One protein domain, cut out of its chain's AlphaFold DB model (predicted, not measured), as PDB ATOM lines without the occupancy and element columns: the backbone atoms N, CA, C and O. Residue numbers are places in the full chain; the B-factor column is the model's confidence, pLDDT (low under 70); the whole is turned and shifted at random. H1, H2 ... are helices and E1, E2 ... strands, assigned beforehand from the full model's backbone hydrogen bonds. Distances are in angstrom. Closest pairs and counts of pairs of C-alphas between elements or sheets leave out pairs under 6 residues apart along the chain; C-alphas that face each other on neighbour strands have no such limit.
ATOM      1  N   THR A   3     123.948 118.713 138.933       90.94
ATOM      2  CA  THR A   3     125.119 117.830 138.976       90.94
ATOM      3  C   THR A   3     125.425 117.292 137.584       90.94
ATOM      4  O   THR A   3     124.512 117.007 136.810       90.94
ATOM      5  N   GLY A   4     126.707 117.177 137.257       90.62
ATOM      6  CA  GLY A   4     127.197 116.653 135.991       90.62
ATOM      7  C   GLY A   4     128.432 115.788 136.204       90.62
ATOM      8  O   GLY A   4     129.285 116.097 137.041       90.62
ATOM      9  N   TYR A   5     128.526 114.707 135.435       89.94
ATOM     10  CA  TYR A   5     129.638 113.764 135.465       89.94
ATOM     11  C   TYR A   5     130.056 113.396 134.040       89.94
ATOM     12  O   TYR A   5     129.202 113.095 133.207       89.94
ATOM     13  N   SER A   6     131.361 113.393 133.773       87.56
ATOM     14  CA  SER A   6     131.939 112.905 132.521       87.56
ATOM     15  C   SER A   6     132.559 111.526 132.724       87.56
ATOM     16  O   SER A   6     133.465 111.354 133.547       87.56
ATOM     17  N   PHE A   7     132.095 110.550 131.942       86.88
ATOM     18  CA  PHE A   7     132.735 109.236 131.834       86.88
ATOM     19  C   PHE A   7     133.985 109.271 130.947       86.88
ATOM     20  O   PHE A   7     134.850 108.412 131.096       86.88
ATOM     21  N   ASP A   8     134.095 110.268 130.064       86.94
ATOM     22  CA  ASP A   8     135.270 110.487 129.229       86.94
ATOM     23  C   ASP A   8     136.412 111.088 130.078       86.94
ATOM     24  O   ASP A   8     136.263 112.205 130.599       86.94
ATOM     25  N   PRO A   9     137.545 110.374 130.242       81.50
ATOM     26  CA  PRO A   9     138.675 110.830 131.044       81.50
ATOM     27  C   PRO A   9     139.483 111.955 130.381       81.50
ATOM     28  O   PRO A   9     140.318 112.566 131.053       81.50
ATOM     29  N   THR A  10     139.264 112.231 129.093       86.12
ATOM     30  CA  THR A  10     139.951 113.301 128.355       86.12
ATOM     31  C   THR A  10     139.362 114.681 128.642       86.12
ATOM     32  O   THR A  10     140.049 115.691 128.486       86.12
ATOM     33  N   VAL A  11     138.124 114.741 129.144       91.94
ATOM     34  CA  VAL A  11     137.488 115.995 129.545       91.94
ATOM     35  C   VAL A  11     138.170 116.534 130.814       91.94
ATOM     36  O   VAL A  11     138.285 115.812 131.810       91.94
ATOM     37  N   PRO A  12     138.604 117.810 130.838       92.31
ATOM     38  CA  PRO A  12     139.310 118.389 131.984       92.31
ATOM     39  C   PRO A  12     138.525 118.377 133.306       92.31
ATOM     40  O   PRO A  12     139.096 118.182 134.381       92.31
ATOM     41  N   ILE A  13     137.207 118.590 133.240       93.94
ATOM     42  CA  ILE A  13     136.304 118.571 134.397       93.94
ATOM     43  C   ILE A  13     135.557 117.243 134.397       93.94
ATOM     44  O   ILE A  13     134.724 116.987 133.531       93.94
ATOM     45  N   ARG A  14     135.839 116.404 135.392       94.12
ATOM     46  CA  ARG A  14     135.234 115.074 135.510       94.12
ATOM     47  C   ARG A  14     133.888 115.109 136.220       94.12
ATOM     48  O   ARG A  14     133.006 114.321 135.906       94.12
ATOM     49  N   PHE A  15     133.740 116.000 137.190       95.62
ATOM     50  CA  PHE A  15     132.509 116.162 137.947       95.62
ATOM     51  C   PHE A  15     132.326 117.625 138.332       95.62
ATOM     52  O   PHE A  15     133.295 118.314 138.653       95.62
ATOM     53  N   ASN A  16     131.086 118.094 138.300       95.69
ATOM     54  CA  ASN A  16     130.722 119.424 138.753       95.69
ATOM     55  C   ASN A  16     129.326 119.379 139.367       95.69
ATOM     56  O   ASN A  16     128.389 118.893 138.737       95.69
ATOM     57  N   SER A  17     129.180 119.883 140.583       97.12
ATOM     58  CA  SER A  17     127.907 119.885 141.288       97.12
ATOM     59  C   SER A  17     127.745 121.154 142.091       97.12
ATOM     60  O   SER A  17     128.642 121.547 142.832       97.12
ATOM     61  N   PHE A  18     126.564 121.751 142.006       96.38
ATOM     62  CA  PHE A  18     126.238 122.960 142.739       96.38
ATOM     63  C   PHE A  18     124.895 122.852 143.452       96.38
ATOM     64  O   PHE A  18     123.907 122.297 142.956       96.38
ATOM     65  N   VAL A  19     124.859 123.453 144.631       97.62
ATOM     66  CA  VAL A  19     123.674 123.610 145.468       97.62
ATOM     67  C   VAL A  19     123.622 125.040 145.960       97.62
ATOM     68  O   VAL A  19     124.654 125.663 146.187       97.62
ATOM     69  N   GLY A  20     122.422 125.579 146.088       97.25
ATOM     70  CA  GLY A  20     122.242 126.922 146.598       97.25
ATOM     71  C   GLY A  20     120.807 127.165 147.010       97.25
ATOM     72  O   GLY A  20     119.900 126.438 146.599       97.25
ATOM     73  N   VAL A  21     120.649 128.190 147.830       97.88
ATOM     74  CA  VAL A  21     119.378 128.709 148.315       97.88
ATOM     75  C   VAL A  21     119.351 130.208 148.062       97.88
ATOM     76  O   VAL A  21     120.394 130.867 148.078       97.88
ATOM     77  N   ARG A  22     118.157 130.734 147.817       97.62
ATOM     78  CA  ARG A  22     117.911 132.160 147.645       97.62
ATOM     79  C   ARG A  22     116.717 132.543 148.505       97.62
ATOM     80  O   ARG A  22     115.739 131.801 148.558       97.62
ATOM     81  N   LEU A  23     116.853 133.659 149.202       97.75
ATOM     82  CA  LEU A  23     115.807 134.284 149.988       97.75
ATOM     83  C   LEU A  23     115.407 135.574 149.281       97.75
ATOM     84  O   LEU A  23     116.219 136.492 149.175       97.75
ATOM     85  N   ASP A  24     114.174 135.613 148.794       97.19
ATOM     86  CA  ASP A  24     113.603 136.759 148.093       97.19
ATOM     87  C   ASP A  24     112.728 137.580 149.041       97.19
ATOM     88  O   ASP A  24     111.982 137.013 149.843       97.19
ATOM     89  N   ALA A  25     112.828 138.907 148.943       94.88
ATOM     90  CA  ALA A  25     112.017 139.874 149.679       94.88
ATOM     91  C   ALA A  25     111.932 139.632 151.207       94.88
ATOM     92  O   ALA A  25     110.829 139.615 151.762       94.88
ATOM     93  N   PRO A  26     113.054 139.432 151.936       92.00
ATOM     94  CA  PRO A  26     112.992 139.177 153.380       92.00
ATOM     95  C   PRO A  26     112.534 140.389 154.201       92.00
ATOM     96  O   PRO A  26     112.036 140.219 155.312       92.00
ATOM     97  N   ASP A  27     112.712 141.600 153.668       91.19
ATOM     98  CA  ASP A  27     112.260 142.853 154.263       91.19
ATOM     99  C   ASP A  27     111.087 143.408 153.445       91.19
ATOM    100  O   ASP A  27     111.220 143.683 152.254       91.19
ATOM    101  N   GLN A  28     109.936 143.612 154.093       89.50
ATOM    102  CA  GLN A  28     108.740 144.161 153.443       89.50
ATOM    103  C   GLN A  28     108.960 145.571 152.882       89.50
ATOM    104  O   GLN A  28     108.307 145.950 151.913       89.50
ATOM    105  N   SER A  29     109.871 146.350 153.474       92.69
ATOM    106  CA  SER A  29     110.230 147.679 152.972       92.69
ATOM    107  C   SER A  29     111.100 147.628 151.711       92.69
ATOM    108  O   SER A  29     111.253 148.645 151.036       92.69
ATOM    109  N   ARG A  30     111.640 146.448 151.370       91.69
ATOM    110  CA  ARG A  30     112.514 146.204 150.218       91.69
ATOM    111  C   ARG A  30     112.103 144.934 149.464       91.69
ATOM    112  O   ARG A  30     112.838 143.946 149.447       91.69
ATOM    113  N   PRO A  31     110.931 144.946 148.807       93.88
ATOM    114  CA  PRO A  31     110.365 143.753 148.180       93.88
ATOM    115  C   PRO A  31     111.177 143.228 146.986       93.88
ATOM    116  O   PRO A  31     110.957 142.101 146.554       93.88
ATOM    117  N   ASN A  32     112.105 144.027 146.458       94.81
ATOM    118  CA  ASN A  32     112.945 143.656 145.321       94.81
ATOM    119  C   ASN A  32     114.308 143.089 145.754       94.81
ATOM    120  O   ASN A  32     115.023 142.529 144.925       94.81
ATOM    121  N   ASP A  33     114.668 143.196 147.037       96.62
ATOM    122  CA  ASP A  33     115.958 142.719 147.526       96.62
ATOM    123  C   ASP A  33     115.973 141.189 147.650       96.62
ATOM    124  O   ASP A  33     114.973 140.547 147.989       96.62
ATOM    125  N   SER A  34     117.135 140.581 147.418       97.81
ATOM    126  CA  SER A  34     117.320 139.145 147.648       97.81
ATOM    127  C   SER A  34     118.735 138.799 148.085       97.81
ATOM    128  O   SER A  34     119.681 139.551 147.853       97.81
ATOM    129  N   TYR A  35     118.876 137.634 148.713       97.94
ATOM    130  CA  TYR A  35     120.149 137.117 149.209       97.94
ATOM    131  C   TYR A  35     120.324 135.669 148.778       97.94
ATOM    132  O   TYR A  35     119.406 134.857 148.900       97.94
ATOM    133  N   GLY A  36     121.513 135.326 148.297       98.06
ATOM    134  CA  GLY A  36     121.844 133.992 147.821       98.06
ATOM    135  C   GLY A  36     123.046 133.403 148.541       98.06
ATOM    136  O   GLY A  36     124.041 134.082 148.789       98.06
ATOM    137  N   LEU A  37     122.966 132.104 148.821       98.44
ATOM    138  CA  LEU A  37     124.099 131.282 149.232       98.44
ATOM    139  C   LEU A  37     124.234 130.112 148.261       98.44
ATOM    140  O   LEU A  37     123.252 129.435 147.951       98.44
ATOM    141  N   LYS A  38     125.450 129.846 147.789       98.19
ATOM    142  CA  LYS A  38     125.731 128.776 146.827       98.19
ATOM    143  C   LYS A  38     127.048 128.086 147.158       98.19
ATOM    144  O   LYS A  38     128.036 128.730 147.482       98.19
ATOM    145  N   MET A  39     127.076 126.770 147.016       98.19
ATOM    146  CA  MET A  39     128.285 125.959 147.033       98.19
ATOM    147  C   MET A  39     128.437 125.283 145.675       98.19
ATOM    148  O   MET A  39     127.487 124.687 145.165       98.19
ATOM    149  N   ASN A  40     129.638 125.337 145.110       97.94
ATOM    150  CA  ASN A  40     130.028 124.574 143.935       97.94
ATOM    151  C   ASN A  40     131.199 123.650 144.276       97.94
ATOM    152  O   ASN A  40     132.217 124.111 144.787       97.94
ATOM    153  N   TRP A  41     131.070 122.369 143.953       97.88
ATOM    154  CA  TRP A  41     132.133 121.375 144.024       97.88
ATOM    155  C   TRP A  41     132.476 120.916 142.612       97.88
ATOM    156  O   TRP A  41     131.648 120.340 141.908       97.88
ATOM    157  N   GLN A  42     133.724 121.144 142.216       97.12
ATOM    158  CA  GLN A  42     134.258 120.732 140.930       97.12
ATOM    159  C   GLN A  42     135.428 119.773 141.143       97.12
ATOM    160  O   GLN A  42     136.356 120.083 141.889       97.12
ATOM    161  N   ARG A  43     135.422 118.639 140.440       96.31
ATOM    162  CA  ARG A  43     136.530 117.682 140.418       96.31
ATOM    163  C   ARG A  43     137.148 117.587 139.025       96.31
ATOM    164  O   ARG A  43     136.461 117.294 138.044       96.31
ATOM    165  N   LEU A  44     138.457 117.797 138.948       95.81
ATOM    166  CA  LEU A  44     139.249 117.644 137.729       95.81
ATOM    167  C   LEU A  44     139.534 116.167 137.409       95.81
ATOM    168  O   LEU A  44     139.598 115.298 138.295       95.81
ATOM    169  N   SER A  45     139.713 115.879 136.120       94.62
ATOM    170  CA  SER A  45     140.253 114.594 135.681       94.62
ATOM    171  C   SER A  45     141.713 114.449 136.114       94.62
ATOM    172  O   SER A  45     142.422 115.424 136.363       94.62
ATOM    173  N   GLU A  46     142.148 113.202 136.265       94.62
ATOM    174  CA  GLU A  46     143.484 112.880 136.774       94.62
ATOM    175  C   GLU A  46     144.581 113.341 135.813       94.62
ATOM    176  O   GLU A  46     145.500 114.061 136.206       94.62
ATOM    177  N   ASN A  47     144.384 113.041 134.527       94.31
ATOM    178  CA  ASN A  47     145.260 113.467 133.441       94.31
ATOM    179  C   ASN A  47     145.402 114.993 133.407       94.31
ATOM    180  O   ASN A  47     146.498 115.510 133.204       94.31
ATOM    181  N   TYR A  48     144.315 115.732 133.661       95.50
ATOM    182  CA  TYR A  48     144.374 117.189 133.669       95.50
ATOM    183  C   TYR A  48     145.122 117.737 134.888       95.50
ATOM    184  O   TYR A  48     145.883 118.691 134.759       95.50
ATOM    185  N   THR A  49     144.976 117.132 136.072       95.69
ATOM    186  CA  THR A  49     145.797 117.533 137.228       95.69
ATOM    187  C   THR A  49     147.281 117.260 137.026       95.69
ATOM    188  O   THR A  49     148.096 118.074 137.458       95.69
ATOM    189  N   GLN A  50     147.629 116.170 136.338       96.06
ATOM    190  CA  GLN A  50     149.012 115.878 135.970       96.06
ATOM    191  C   GLN A  50     149.542 116.912 134.973       96.06
ATOM    192  O   GLN A  50     150.570 117.527 135.237       96.06
ATOM    193  N   PHE A  51     148.774 117.215 133.922       96.19
ATOM    194  CA  PHE A  51     149.091 118.288 132.980       96.19
ATOM    195  C   PHE A  51     149.345 119.631 133.683       96.19
ATOM    196  O   PHE A  51     150.332 120.300 133.390       96.19
ATOM    197  N   LEU A  52     148.498 120.024 134.642       97.00
ATOM    198  CA  LEU A  52     148.702 121.262 135.401       97.00
ATOM    199  C   LEU A  52     149.983 121.223 136.252       97.00
ATOM    200  O   LEU A  52     150.648 122.251 136.394       97.00
ATOM    201  N   SER A  53     150.324 120.063 136.819       97.19
ATOM    202  CA  SER A  53     151.572 119.840 137.561       97.19
ATOM    203  C   SER A  53     152.788 120.035 136.658       97.19
ATOM    204  O   SER A  53     153.677 120.824 136.980       97.19
ATOM    205  N   ASP A  54     152.786 119.388 135.496       97.81
ATOM    206  CA  ASP A  54     153.888 119.435 134.535       97.81
ATOM    207  C   ASP A  54     154.043 120.839 133.940       97.81
ATOM    208  O   ASP A  54     155.146 121.385 133.897       97.81
ATOM    209  N   ALA A  55     152.935 121.486 133.564       97.56
ATOM    210  CA  ALA A  55     152.935 122.861 133.071       97.56
ATOM    211  C   ALA A  55     153.466 123.846 134.126       97.56
ATOM    212  O   ALA A  55     154.238 124.750 133.795       97.56
ATOM    213  N   ASN A  56     153.115 123.651 135.404       98.00
ATOM    214  CA  ASN A  56     153.676 124.437 136.500       98.00
ATOM    215  C   ASN A  56     155.190 124.233 136.624       98.00
ATOM    216  O   ASN A  56     155.907 125.222 136.751       98.00
ATOM    217  N   PHE A  57     155.670 122.988 136.560       97.94
ATOM    218  CA  PHE A  57     157.096 122.665 136.627       97.94
ATOM    219  C   PHE A  57     157.883 123.305 135.476       97.94
ATOM    220  O   PHE A  57     158.853 124.022 135.715       97.94
ATOM    221  N   ILE A  58     157.420 123.129 134.235       97.81
ATOM    222  CA  ILE A  58     158.051 123.692 133.028       97.81
ATOM    223  C   ILE A  58     158.078 125.224 133.077       97.81
ATOM    224  O   ILE A  58     159.020 125.848 132.596       97.81
ATOM    225  N   SER A  59     157.077 125.841 133.708       97.62
ATOM    226  CA  SER A  59     157.023 127.294 133.898       97.62
ATOM    227  C   SER A  59     157.947 127.805 135.018       97.62
ATOM    228  O   SER A  59     157.954 129.006 135.279       97.62
ATOM    229  N   GLY A  60     158.704 126.935 135.699       97.50
ATOM    230  CA  GLY A  60     159.601 127.283 136.810       97.50
ATOM    231  C   GLY A  60     158.972 127.181 138.207       97.50
ATOM    232  O   GLY A  60     159.518 127.714 139.172       97.50
ATOM    233  N   GLY A  61     157.803 126.550 138.325       97.12
ATOM    234  CA  GLY A  61     157.151 126.222 139.594       97.12
ATOM    235  C   GLY A  61     157.652 124.907 140.203       97.12
ATOM    236  O   GLY A  61     158.569 124.269 139.697       97.12
ATOM    237  N   SER A  62     157.035 124.474 141.306       96.81
ATOM    238  CA  SER A  62     157.468 123.264 142.023       96.81
ATOM    239  C   SER A  62     157.049 121.954 141.358       96.81
ATOM    240  O   SER A  62     157.560 120.904 141.734       96.81
ATOM    241  N   GLY A  63     156.075 121.987 140.443       95.56
ATOM    242  CA  GLY A  63     155.520 120.774 139.842       95.56
ATOM    243  C   GLY A  63     154.740 119.887 140.812       95.56
ATOM    244  O   GLY A  63     154.396 118.761 140.467       95.56
ATOM    245  N   ALA A  64     154.470 120.361 142.031       95.31
ATOM    246  CA  ALA A  64     153.766 119.570 143.030       95.31
ATOM    247  C   ALA A  64     152.297 119.334 142.625       95.31
ATOM    248  O   ALA A  64     151.676 120.253 142.078       95.31
ATOM    249  N   PRO A  65     151.706 118.173 142.974       94.00
ATOM    250  CA  PRO A  65     150.355 117.813 142.554       94.00
ATOM    251  C   PRO A  65     149.303 118.885 142.866       94.00
ATOM    252  O   PRO A  65     149.331 119.544 143.916       94.00
ATOM    253  N   TYR A  66     148.347 119.054 141.952       94.88
ATOM    254  CA  TYR A  66     147.130 119.828 142.199       94.88
ATOM    255  C   TYR A  66     146.082 118.956 142.890       94.88
ATOM    256  O   TYR A  66     145.906 117.790 142.538       94.88
ATOM    257  N   SER A  67     145.341 119.541 143.838       95.38
ATOM    258  CA  SER A  67     144.109 118.913 144.312       95.38
ATOM    259  C   SER A  67     143.174 118.707 143.126       95.38
ATOM    260  O   SER A  67     142.995 119.596 142.288       95.38
ATOM    261  N   ARG A  68     142.553 117.531 143.074       95.31
ATOM    262  CA  ARG A  68     141.512 117.250 142.088       95.31
ATOM    263  C   ARG A  68     140.215 117.956 142.440       95.31
ATOM    264  O   ARG A  68     139.476 118.299 141.528       95.31
ATOM    265  N   ASP A  69     139.949 118.168 143.724       97.50
ATOM    266  CA  ASP A  69     138.721 118.777 144.227       97.50
ATOM    267  C   ASP A  69     138.919 120.264 144.510       97.50
ATOM    268  O   ASP A  69     139.825 120.646 145.256       97.50
ATOM    269  N   LYS A  70     138.036 121.078 143.929       97.31
ATOM    270  CA  LYS A  70     137.895 122.517 144.144       97.31
ATOM    271  C   LYS A  70     136.504 122.800 144.701       97.31
ATOM    272  O   LYS A  70     135.512 122.312 144.155       97.31
ATOM    273  N   PHE A  71     136.436 123.655 145.715       98.06
ATOM    274  CA  PHE A  71     135.176 124.141 146.270       98.06
ATOM    275  C   PHE A  71     135.089 125.659 146.139       98.06
ATOM    276  O   PHE A  71     136.084 126.363 146.309       98.06
ATOM    277  N   VAL A  72     133.901 126.160 145.822       98.12
ATOM    278  CA  VAL A  72     133.586 127.590 145.813       98.12
ATOM    279  C   VAL A  72     132.337 127.792 146.648       98.12
ATOM    280  O   VAL A  72     131.279 127.266 146.307       98.12
ATOM    281  N   PHE A  73     132.462 128.556 147.723       98.50
ATOM    282  CA  PHE A  73     131.340 129.025 148.525       98.50
ATOM    283  C   PHE A  73     131.069 130.464 148.139       98.50
ATOM    284  O   PHE A  73     131.999 131.258 148.104       98.50
ATOM    285  N   GLU A  74     129.829 130.802 147.831       98.62
ATOM    286  CA  GLU A  74     129.425 132.115 147.357       98.62
ATOM    287  C   GLU A  74     128.283 132.642 148.217       98.62
ATOM    288  O   GLU A  74     127.304 131.932 148.456       98.62
ATOM    289  N   ALA A  75     128.410 133.897 148.630       98.56
ATOM    290  CA  ALA A  75     127.328 134.715 149.137       98.56
ATOM    291  C   ALA A  75     127.119 135.879 148.169       98.56
ATOM    292  O   ALA A  75     128.082 136.535 147.765       98.56
ATOM    293  N   ASN A  76     125.876 136.126 147.779       98.31
ATOM    294  CA  ASN A  76     125.515 137.233 146.906       98.31
ATOM    295  C   ASN A  76     124.253 137.928 147.418       98.31
ATOM    296  O   ASN A  76     123.500 137.368 148.219       98.31
ATOM    297  N   ALA A  77     124.052 139.158 146.969       98.12
ATOM    298  CA  ALA A  77     122.827 139.894 147.210       98.12
ATOM    299  C   ALA A  77     122.406 140.648 145.952       98.12
ATOM    300  O   ALA A  77     123.217 140.890 145.062       98.12
ATOM    301  N   HIS A  78     121.139 141.025 145.913       97.75
ATOM    302  CA  HIS A  78     120.560 141.946 144.952       97.75
ATOM    303  C   HIS A  78     119.908 143.065 145.750       97.75
ATOM    304  O   HIS A  78     119.073 142.785 146.610       97.75
ATOM    305  N   PHE A  79     120.306 144.301 145.470       97.19
ATOM    306  CA  PHE A  79     119.756 145.491 146.100       97.19
ATOM    307  C   PHE A  79     119.157 146.402 145.042       97.19
ATOM    308  O   PHE A  79     119.897 146.909 144.198       97.19
ATOM    309  N   ASP A  80     117.852 146.646 145.124       95.00
ATOM    310  CA  ASP A  80     117.215 147.733 144.381       95.00
ATOM    311  C   ASP A  80     117.393 149.021 145.186       95.00
ATOM    312  O   ASP A  80     116.809 149.209 146.257       95.00
ATOM    313  N   VAL A  81     118.256 149.908 144.694       93.31
ATOM    314  CA  VAL A  81     118.576 151.171 145.373       93.31
ATOM    315  C   VAL A  81     117.710 152.337 144.880       93.31
ATOM    316  O   VAL A  81     117.960 153.485 145.251       93.31
ATOM    317  N   GLY A  82     116.667 152.047 144.096       87.62
ATOM    318  CA  GLY A  82     115.689 153.005 143.595       87.62
ATOM    319  C   GLY A  82     115.935 153.437 142.150       87.62
ATOM    320  O   GLY A  82     117.031 153.312 141.605       87.62
ATOM    321  N   ALA A  83     114.879 153.957 141.513       85.50
ATOM    322  CA  ALA A  83     114.880 154.367 140.101       85.50
ATOM    323  C   ALA A  83     115.360 153.261 139.130       85.50
ATOM    324  O   ALA A  83     115.934 153.548 138.079       85.50
ATOM    325  N   GLY A  84     115.146 151.993 139.506       85.00
ATOM    326  CA  GLY A  84     115.586 150.812 138.761       85.00
ATOM    327  C   GLY A  84     117.098 150.566 138.795       85.00
ATOM    328  O   GLY A  84     117.591 149.725 138.044       85.00
ATOM    329  N   VAL A  85     117.852 151.300 139.621       93.81
ATOM    330  CA  VAL A  85     119.286 151.073 139.819       93.81
ATOM    331  C   VAL A  85     119.476 149.894 140.764       93.81
ATOM    332  O   VAL A  85     118.901 149.857 141.850       93.81
ATOM    333  N   ILE A  86     120.320 148.948 140.362       96.81
ATOM    334  CA  ILE A  86     120.552 147.709 141.108       96.81
ATOM    335  C   ILE A  86     122.039 147.561 141.414       96.81
ATOM    336  O   ILE A  86     122.885 147.772 140.541       96.81
ATOM    337  N   ILE A  87     122.358 147.141 142.640       97.81
ATOM    338  CA  ILE A  87     123.708 146.734 143.045       97.81
ATOM    339  C   ILE A  87     123.681 145.268 143.472       97.81
ATOM    340  O   ILE A  87     122.927 144.885 144.363       97.81
ATOM    341  N   GLU A  88     124.555 144.459 142.881       98.25
ATOM    342  CA  GLU A  88     124.668 143.029 143.162       98.25
ATOM    343  C   GLU A  88     126.077 142.690 143.663       98.25
ATOM    344  O   GLU A  88     126.969 142.395 142.857       98.25
ATOM    345  N   PRO A  89     126.349 142.779 144.978       98.31
ATOM    346  CA  PRO A  89     127.623 142.347 145.525       98.31
ATOM    347  C   PRO A  89     127.710 140.820 145.582       98.31
ATOM    348  O   PRO A  89     126.727 140.115 145.822       98.31
ATOM    349  N   VAL A  90     128.928 140.311 145.436       98.31
ATOM    350  CA  VAL A  90     129.254 138.893 145.549       98.31
ATOM    351  C   VAL A  90     130.568 138.714 146.296       98.31
ATOM    352  O   VAL A  90     131.560 139.391 146.028       98.31
ATOM    353  N   VAL A  91     130.586 137.767 147.226       98.50
ATOM    354  CA  VAL A  91     131.793 137.296 147.901       98.50
ATOM    355  C   VAL A  91     131.881 135.792 147.716       98.50
ATOM    356  O   VAL A  91     130.918 135.065 147.943       98.50
ATOM    357  N   GLN A  92     133.051 135.319 147.313       98.25
ATOM    358  CA  GLN A  92     133.360 133.911 147.170       98.25
ATOM    359  C   GLN A  92     134.560 133.540 148.032       98.25
ATOM    360  O   GLN A  92     135.547 134.267 148.064       98.25
ATOM    361  N   TYR A  93     134.505 132.379 148.674       98.31
ATOM    362  CA  TYR A  93     135.669 131.716 149.247       98.31
ATOM    363  C   TYR A  93     135.995 130.477 148.417       98.31
ATOM    364  O   TYR A  93     135.142 129.607 148.217       98.31
ATOM    365  N   VAL A  94     137.223 130.410 147.908       98.12
ATOM    366  CA  VAL A  94     137.684 129.325 147.039       98.12
ATOM    367  C   VAL A  94     138.689 128.468 147.790       98.12
ATOM    368  O   VAL A  94     139.706 128.976 148.255       98.12
ATOM    369  N   VAL A  95     138.417 127.166 147.853       98.31
ATOM    370  CA  VAL A  95     139.304 126.146 148.425       98.31
ATOM    371  C   VAL A  95     139.903 125.327 147.294       98.31
ATOM    372  O   VAL A  95     139.180 124.883 146.393       98.31
ATOM    373  N   ASN A  96     141.212 125.103 147.359       96.94
ATOM    374  CA  ASN A  96     142.005 124.401 146.362       96.94
ATOM    375  C   ASN A  96     141.806 124.960 144.941       96.94
ATOM    376  O   ASN A  96     141.412 124.223 144.025       96.94
ATOM    377  N   PRO A  97     142.047 126.265 144.708       95.44
ATOM    378  CA  PRO A  97     142.015 126.792 143.357       95.44
ATOM    379  C   PRO A  97     143.080 126.109 142.492       95.44
ATOM    380  O   PRO A  97     144.133 125.666 142.950       95.44
ATOM    381  N   ASN A  98     142.795 126.039 141.200       94.06
ATOM    382  CA  ASN A  98     143.672 125.439 140.208       94.06
ATOM    383  C   ASN A  98     143.971 126.447 139.098       94.06
ATOM    384  O   ASN A  98     143.279 127.455 138.941       94.06
ATOM    385  N   SER A  99     145.001 126.155 138.314       94.06
ATOM    386  CA  SER A  99     145.471 127.027 137.236       94.06
ATOM    387  C   SER A  99     144.774 126.726 135.907       94.06
ATOM    388  O   SER A  99     145.369 126.891 134.851       94.06
ATOM    389  N   PHE A 100     143.514 126.277 135.937       92.94
ATOM    390  CA  PHE A 100     142.772 125.859 134.741       92.94
ATOM    391  C   PHE A 100     142.790 126.915 133.625       92.94
ATOM    392  O   PHE A 100     142.991 126.568 132.468       92.94
ATOM    393  N   TRP A 101     142.611 128.192 133.981       91.31
ATOM    394  CA  TRP A 101     142.568 129.314 133.033       91.31
ATOM    395  C   TRP A 101     143.941 129.875 132.651       91.31
ATOM    396  O   TRP A 101     144.041 130.638 131.697       91.31
ATOM    397  N   ASN A 102     144.994 129.516 133.383       94.56
ATOM    398  CA  ASN A 102     146.364 129.897 133.058       94.56
ATOM    399  C   ASN A 102     147.324 128.745 133.403       94.56
ATOM    400  O   ASN A 102     148.014 128.827 134.422       94.56
ATOM    401  N   PRO A 103     147.343 127.648 132.617       95.06
ATOM    402  CA  PRO A 103     148.093 126.438 132.973       95.06
ATOM    403  C   PRO A 103     149.607 126.649 133.071       95.06
ATOM    404  O   PRO A 103     150.261 126.061 133.933       95.06
ATOM    405  N   PHE A 104     150.162 127.520 132.224       96.56
ATOM    406  CA  PHE A 104     151.595 127.813 132.144       96.56
ATOM    407  C   PHE A 104     151.987 128.953 133.092       96.56
ATOM    408  O   PHE A 104     152.393 130.039 132.684       96.56
ATOM    409  N   THR A 105     151.829 128.704 134.390       95.81
ATOM    410  CA  THR A 105     152.218 129.630 135.458       95.81
ATOM    411  C   THR A 105     153.115 128.933 136.472       95.81
ATOM    412  O   THR A 105     152.790 127.851 136.958       95.81
ATOM    413  N   ALA A 106     154.214 129.582 136.869       96.50
ATOM    414  CA  ALA A 106     155.016 129.149 138.017       96.50
ATOM    415  C   ALA A 106     154.255 129.326 139.344       96.50
ATOM    416  O   ALA A 106     154.467 128.587 140.309       96.50
ATOM    417  N   ARG A 107     153.360 130.323 139.401       95.06
ATOM    418  CA  ARG A 107     152.635 130.719 140.610       95.06
ATOM    419  C   ARG A 107     151.319 129.969 140.714       95.06
ATOM    420  O   ARG A 107     150.442 130.126 139.868       95.06
ATOM    421  N   ARG A 108     151.167 129.214 141.798       92.69
ATOM    422  CA  ARG A 108     149.922 128.525 142.139       92.69
ATOM    423  C   ARG A 108     148.995 129.461 142.902       92.69
ATOM    424  O   ARG A 108     149.431 130.152 143.825       92.69
ATOM    425  N   ALA A 109     147.721 129.458 142.521       91.56
ATOM    426  CA  ALA A 109     146.682 130.100 143.309       91.56
ATOM    427  C   ALA A 109     146.590 129.429 144.690       91.56
ATOM    428  O   ALA A 109     146.811 128.224 144.822       91.56
ATOM    429  N   LYS A 110     146.279 130.227 145.708       94.12
ATOM    430  CA  LYS A 110     146.061 129.777 147.085       94.12
ATOM    431  C   LYS A 110     144.605 130.001 147.455       94.12
ATOM    432  O   LYS A 110     143.958 130.859 146.855       94.12
ATOM    433  N   ASP A 111     144.136 129.261 148.449       97.62
ATOM    434  CA  ASP A 111     142.815 129.466 149.035       97.62
ATOM    435  C   ASP A 111     142.628 130.928 149.431       97.62
ATOM    436  O   ASP A 111     143.559 131.583 149.916       97.62
ATOM    437  N   GLY A 112     141.429 131.455 149.215       97.31
ATOM    438  CA  GLY A 112     141.206 132.868 149.458       97.31
ATOM    439  C   GLY A 112     139.834 133.374 149.069       97.31
ATOM    440  O   GLY A 112     138.986 132.645 148.550       97.31
ATOM    441  N   PHE A 113     139.650 134.659 149.349       97.56
ATOM    442  CA  PHE A 113     138.431 135.383 149.049       97.56
ATOM    443  C   PHE A 113     138.528 136.090 147.698       97.56
ATOM    444  O   PHE A 113     139.550 136.685 147.357       97.56
ATOM    445  N   TYR A 114     137.427 136.061 146.964       95.56
ATOM    446  CA  TYR A 114     137.141 136.937 145.843       95.56
ATOM    447  C   TYR A 114     135.923 137.775 146.220       95.56
ATOM    448  O   TYR A 114     134.940 137.236 146.719       95.56
ATOM    449  N   ALA A 115     135.981 139.079 145.995       97.44
ATOM    450  CA  ALA A 115     134.845 139.964 146.186       97.44
ATOM    451  C   ALA A 115     134.671 140.819 144.934       97.44
ATOM    452  O   ALA A 115     135.651 141.257 144.328       97.44
ATOM    453  N   GLY A 116     133.424 141.048 144.555       97.75
ATOM    454  CA  GLY A 116     133.056 141.869 143.415       97.75
ATOM    455  C   GLY A 116     131.656 142.430 143.590       97.75
ATOM    456  O   GLY A 116     130.937 142.066 144.519       97.75
ATOM    457  N   ALA A 117     131.273 143.328 142.694       97.69
ATOM    458  CA  ALA A 117     129.908 143.808 142.607       97.69
ATOM    459  C   ALA A 117     129.571 144.153 141.161       97.69
ATOM    460  O   ALA A 117     130.431 144.619 140.408       97.69
ATOM    461  N   THR A 118     128.313 143.950 140.796       97.94
ATOM    462  CA  THR A 118     127.744 144.416 139.535       97.94
ATOM    463  C   THR A 118     126.813 145.589 139.817       97.94
ATOM    464  O   THR A 118     126.040 145.557 140.768       97.94
ATOM    465  N   LEU A 119     126.908 146.643 139.006       97.31
ATOM    466  CA  LEU A 119     126.005 147.791 139.038       97.31
ATOM    467  C   LEU A 119     125.201 147.800 137.738       97.31
ATOM    468  O   LEU A 119     125.787 147.810 136.654       97.31
ATOM    469  N   VAL A 120     123.876 147.828 137.846       96.06
ATOM    470  CA  VAL A 120     122.960 147.949 136.707       96.06
ATOM    471  C   VAL A 120     122.289 149.315 136.772       96.06
ATOM    472  O   VAL A 120     121.693 149.674 137.785       96.06
ATOM    473  N   VAL A 121     122.399 150.083 135.684       94.12
ATOM    474  CA  VAL A 121     121.842 151.438 135.579       94.12
ATOM    475  C   VAL A 121     120.946 151.525 134.339       94.12
ATOM    476  O   VAL A 121     121.460 151.469 133.216       94.12
ATOM    477  N   PRO A 122     119.621 151.690 134.492       90.75
ATOM    478  CA  PRO A 122     118.699 151.789 133.367       90.75
ATOM    479  C   PRO A 122     118.698 153.216 132.800       90.75
ATOM    480  O   PRO A 122     117.800 154.017 133.054       90.75
ATOM    481  N   LEU A 123     119.716 153.550 132.001       89.44
ATOM    482  CA  LEU A 123     119.877 154.897 131.434       89.44
ATOM    483  C   LEU A 123     118.661 155.356 130.615       89.44
ATOM    484  O   LEU A 123     118.337 156.536 130.632       89.44
ATOM    485  N   GLY A 124     117.965 154.442 129.932       85.81
ATOM    486  CA  GLY A 124     116.755 154.774 129.174       85.81
ATOM    487  C   GLY A 124     115.644 155.341 130.060       85.81
ATOM    488  O   GLY A 124     115.085 156.386 129.746       85.81
ATOM    489  N   THR A 125     115.380 154.703 131.197       82.75
ATOM    490  CA  THR A 125     114.395 155.169 132.179       82.75
ATOM    491  C   THR A 125     114.861 156.452 132.865       82.75
ATOM    492  O   THR A 125     114.101 157.413 132.959       82.75
ATOM    493  N   LEU A 126     116.133 156.519 133.275       85.00
ATOM    494  CA  LEU A 126     116.687 157.690 133.970       85.00
ATOM    495  C   LEU A 126     116.734 158.951 133.098       85.00
ATOM    496  O   LEU A 126     116.584 160.057 133.608       85.00
ATOM    497  N   LEU A 127     116.944 158.792 131.790       87.19
ATOM    498  CA  LEU A 127     116.997 159.893 130.826       87.19
ATOM    499  C   LEU A 127     115.638 160.172 130.157       87.19
ATOM    500  O   LEU A 127     115.568 161.020 129.270       87.19
ATOM    501  N   GLY A 128     114.565 159.470 130.548       83.56
ATOM    502  CA  GLY A 128     113.222 159.643 129.977       83.56
ATOM    503  C   GLY A 128     113.074 159.155 128.530       83.56
ATOM    504  O   GLY A 128     112.154 159.564 127.828       83.56
TER     505      GLY A 128
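AT A GLANCE: This is residues 3 to 128 of the 132 residues of the protein "Porin" of Methylobacterium sp. RAS18 (UniProt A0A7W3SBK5). The model is one long, twisted sheet of six strands, an open slab with no named helix covering either face. Helix H1 sits across one end of the strands, where the long link of residues 96 to 111 also lies, and the short helix H2 lies past the opposite end, just after E6. The printed part has 126 residues, with two named helices and six named strands in the order E1, E2, E3, H1, E4, E5, E6, H2 along the chain. The sheet's order is E1, E2, E3, E4, E5, E6, all antiparallel, and the class is mixed, helices and strands. The whole is loose, with a radius of gyration of the C-alphas of 19.5 A, and elongated, spanning 56 by 29 by 24 A.

IN THESE COORDINATES: The longest strand is E4, residues 69 to 82, 41.3 A from C-alpha 69 at (138.721, 118.777, 144.227) to C-alpha 82 at (115.689, 153.005, 143.595). E3 is residues 34 to 44, 32.3 A, and E2 is residues 13 to 24, 32.2 A. E1, residues 3 to 5, begins at C-alpha 3 at (125.119, 117.830, 138.976). E5 is residues 85 to 95, 33.1 A, and E6 is residues 112 to 120, 26.9 A. H1 is residues 46 to 58, 18.5 A. H2 is residues 123 to 126 and ends at C-alpha 126 at (116.687, 157.690, 133.970).

HOW THE PARTS SIT: E3 and E4 are antiparallel neighbours at 158 degrees, with N 40 and O 72 2.8 A apart, within hydrogen-bond range. E2 and E3 form a hairpin at 172 degrees, with N 19 and O 39 at 3.0 A. E1 is an edge strand and a hairpin with E2, with N 4 and O 16 at 2.8 A. E4 and E5 form a hairpin at 165 degrees, with N 75 and O 91 at 2.9 A. E5 and E6 form a hairpin at 164 degrees, with N 90 and O 116 at 2.8 A; E6 is the other edge strand. E1, E2, E3 and E4, E5, E6 are two meanders, each strand the antiparallel neighbour of the one before. H1 only grazes the sheet, with its residues 46 to 49, and is near E2. H2 is not on the sheet and is apart from H1. Every O i to N i+4 pair in H1 is within hydrogen-bond range; H2 is too short for such a pair.

THE WHOLE: The C-alphas of Ser 62 and Gly 128, the two farthest apart, are 58.5 A apart. The printed part has no cut. The link from E5 to E6, 16 residues, is long. The mean pLDDT of the printed part is 94.8, and no printed residue is under 70.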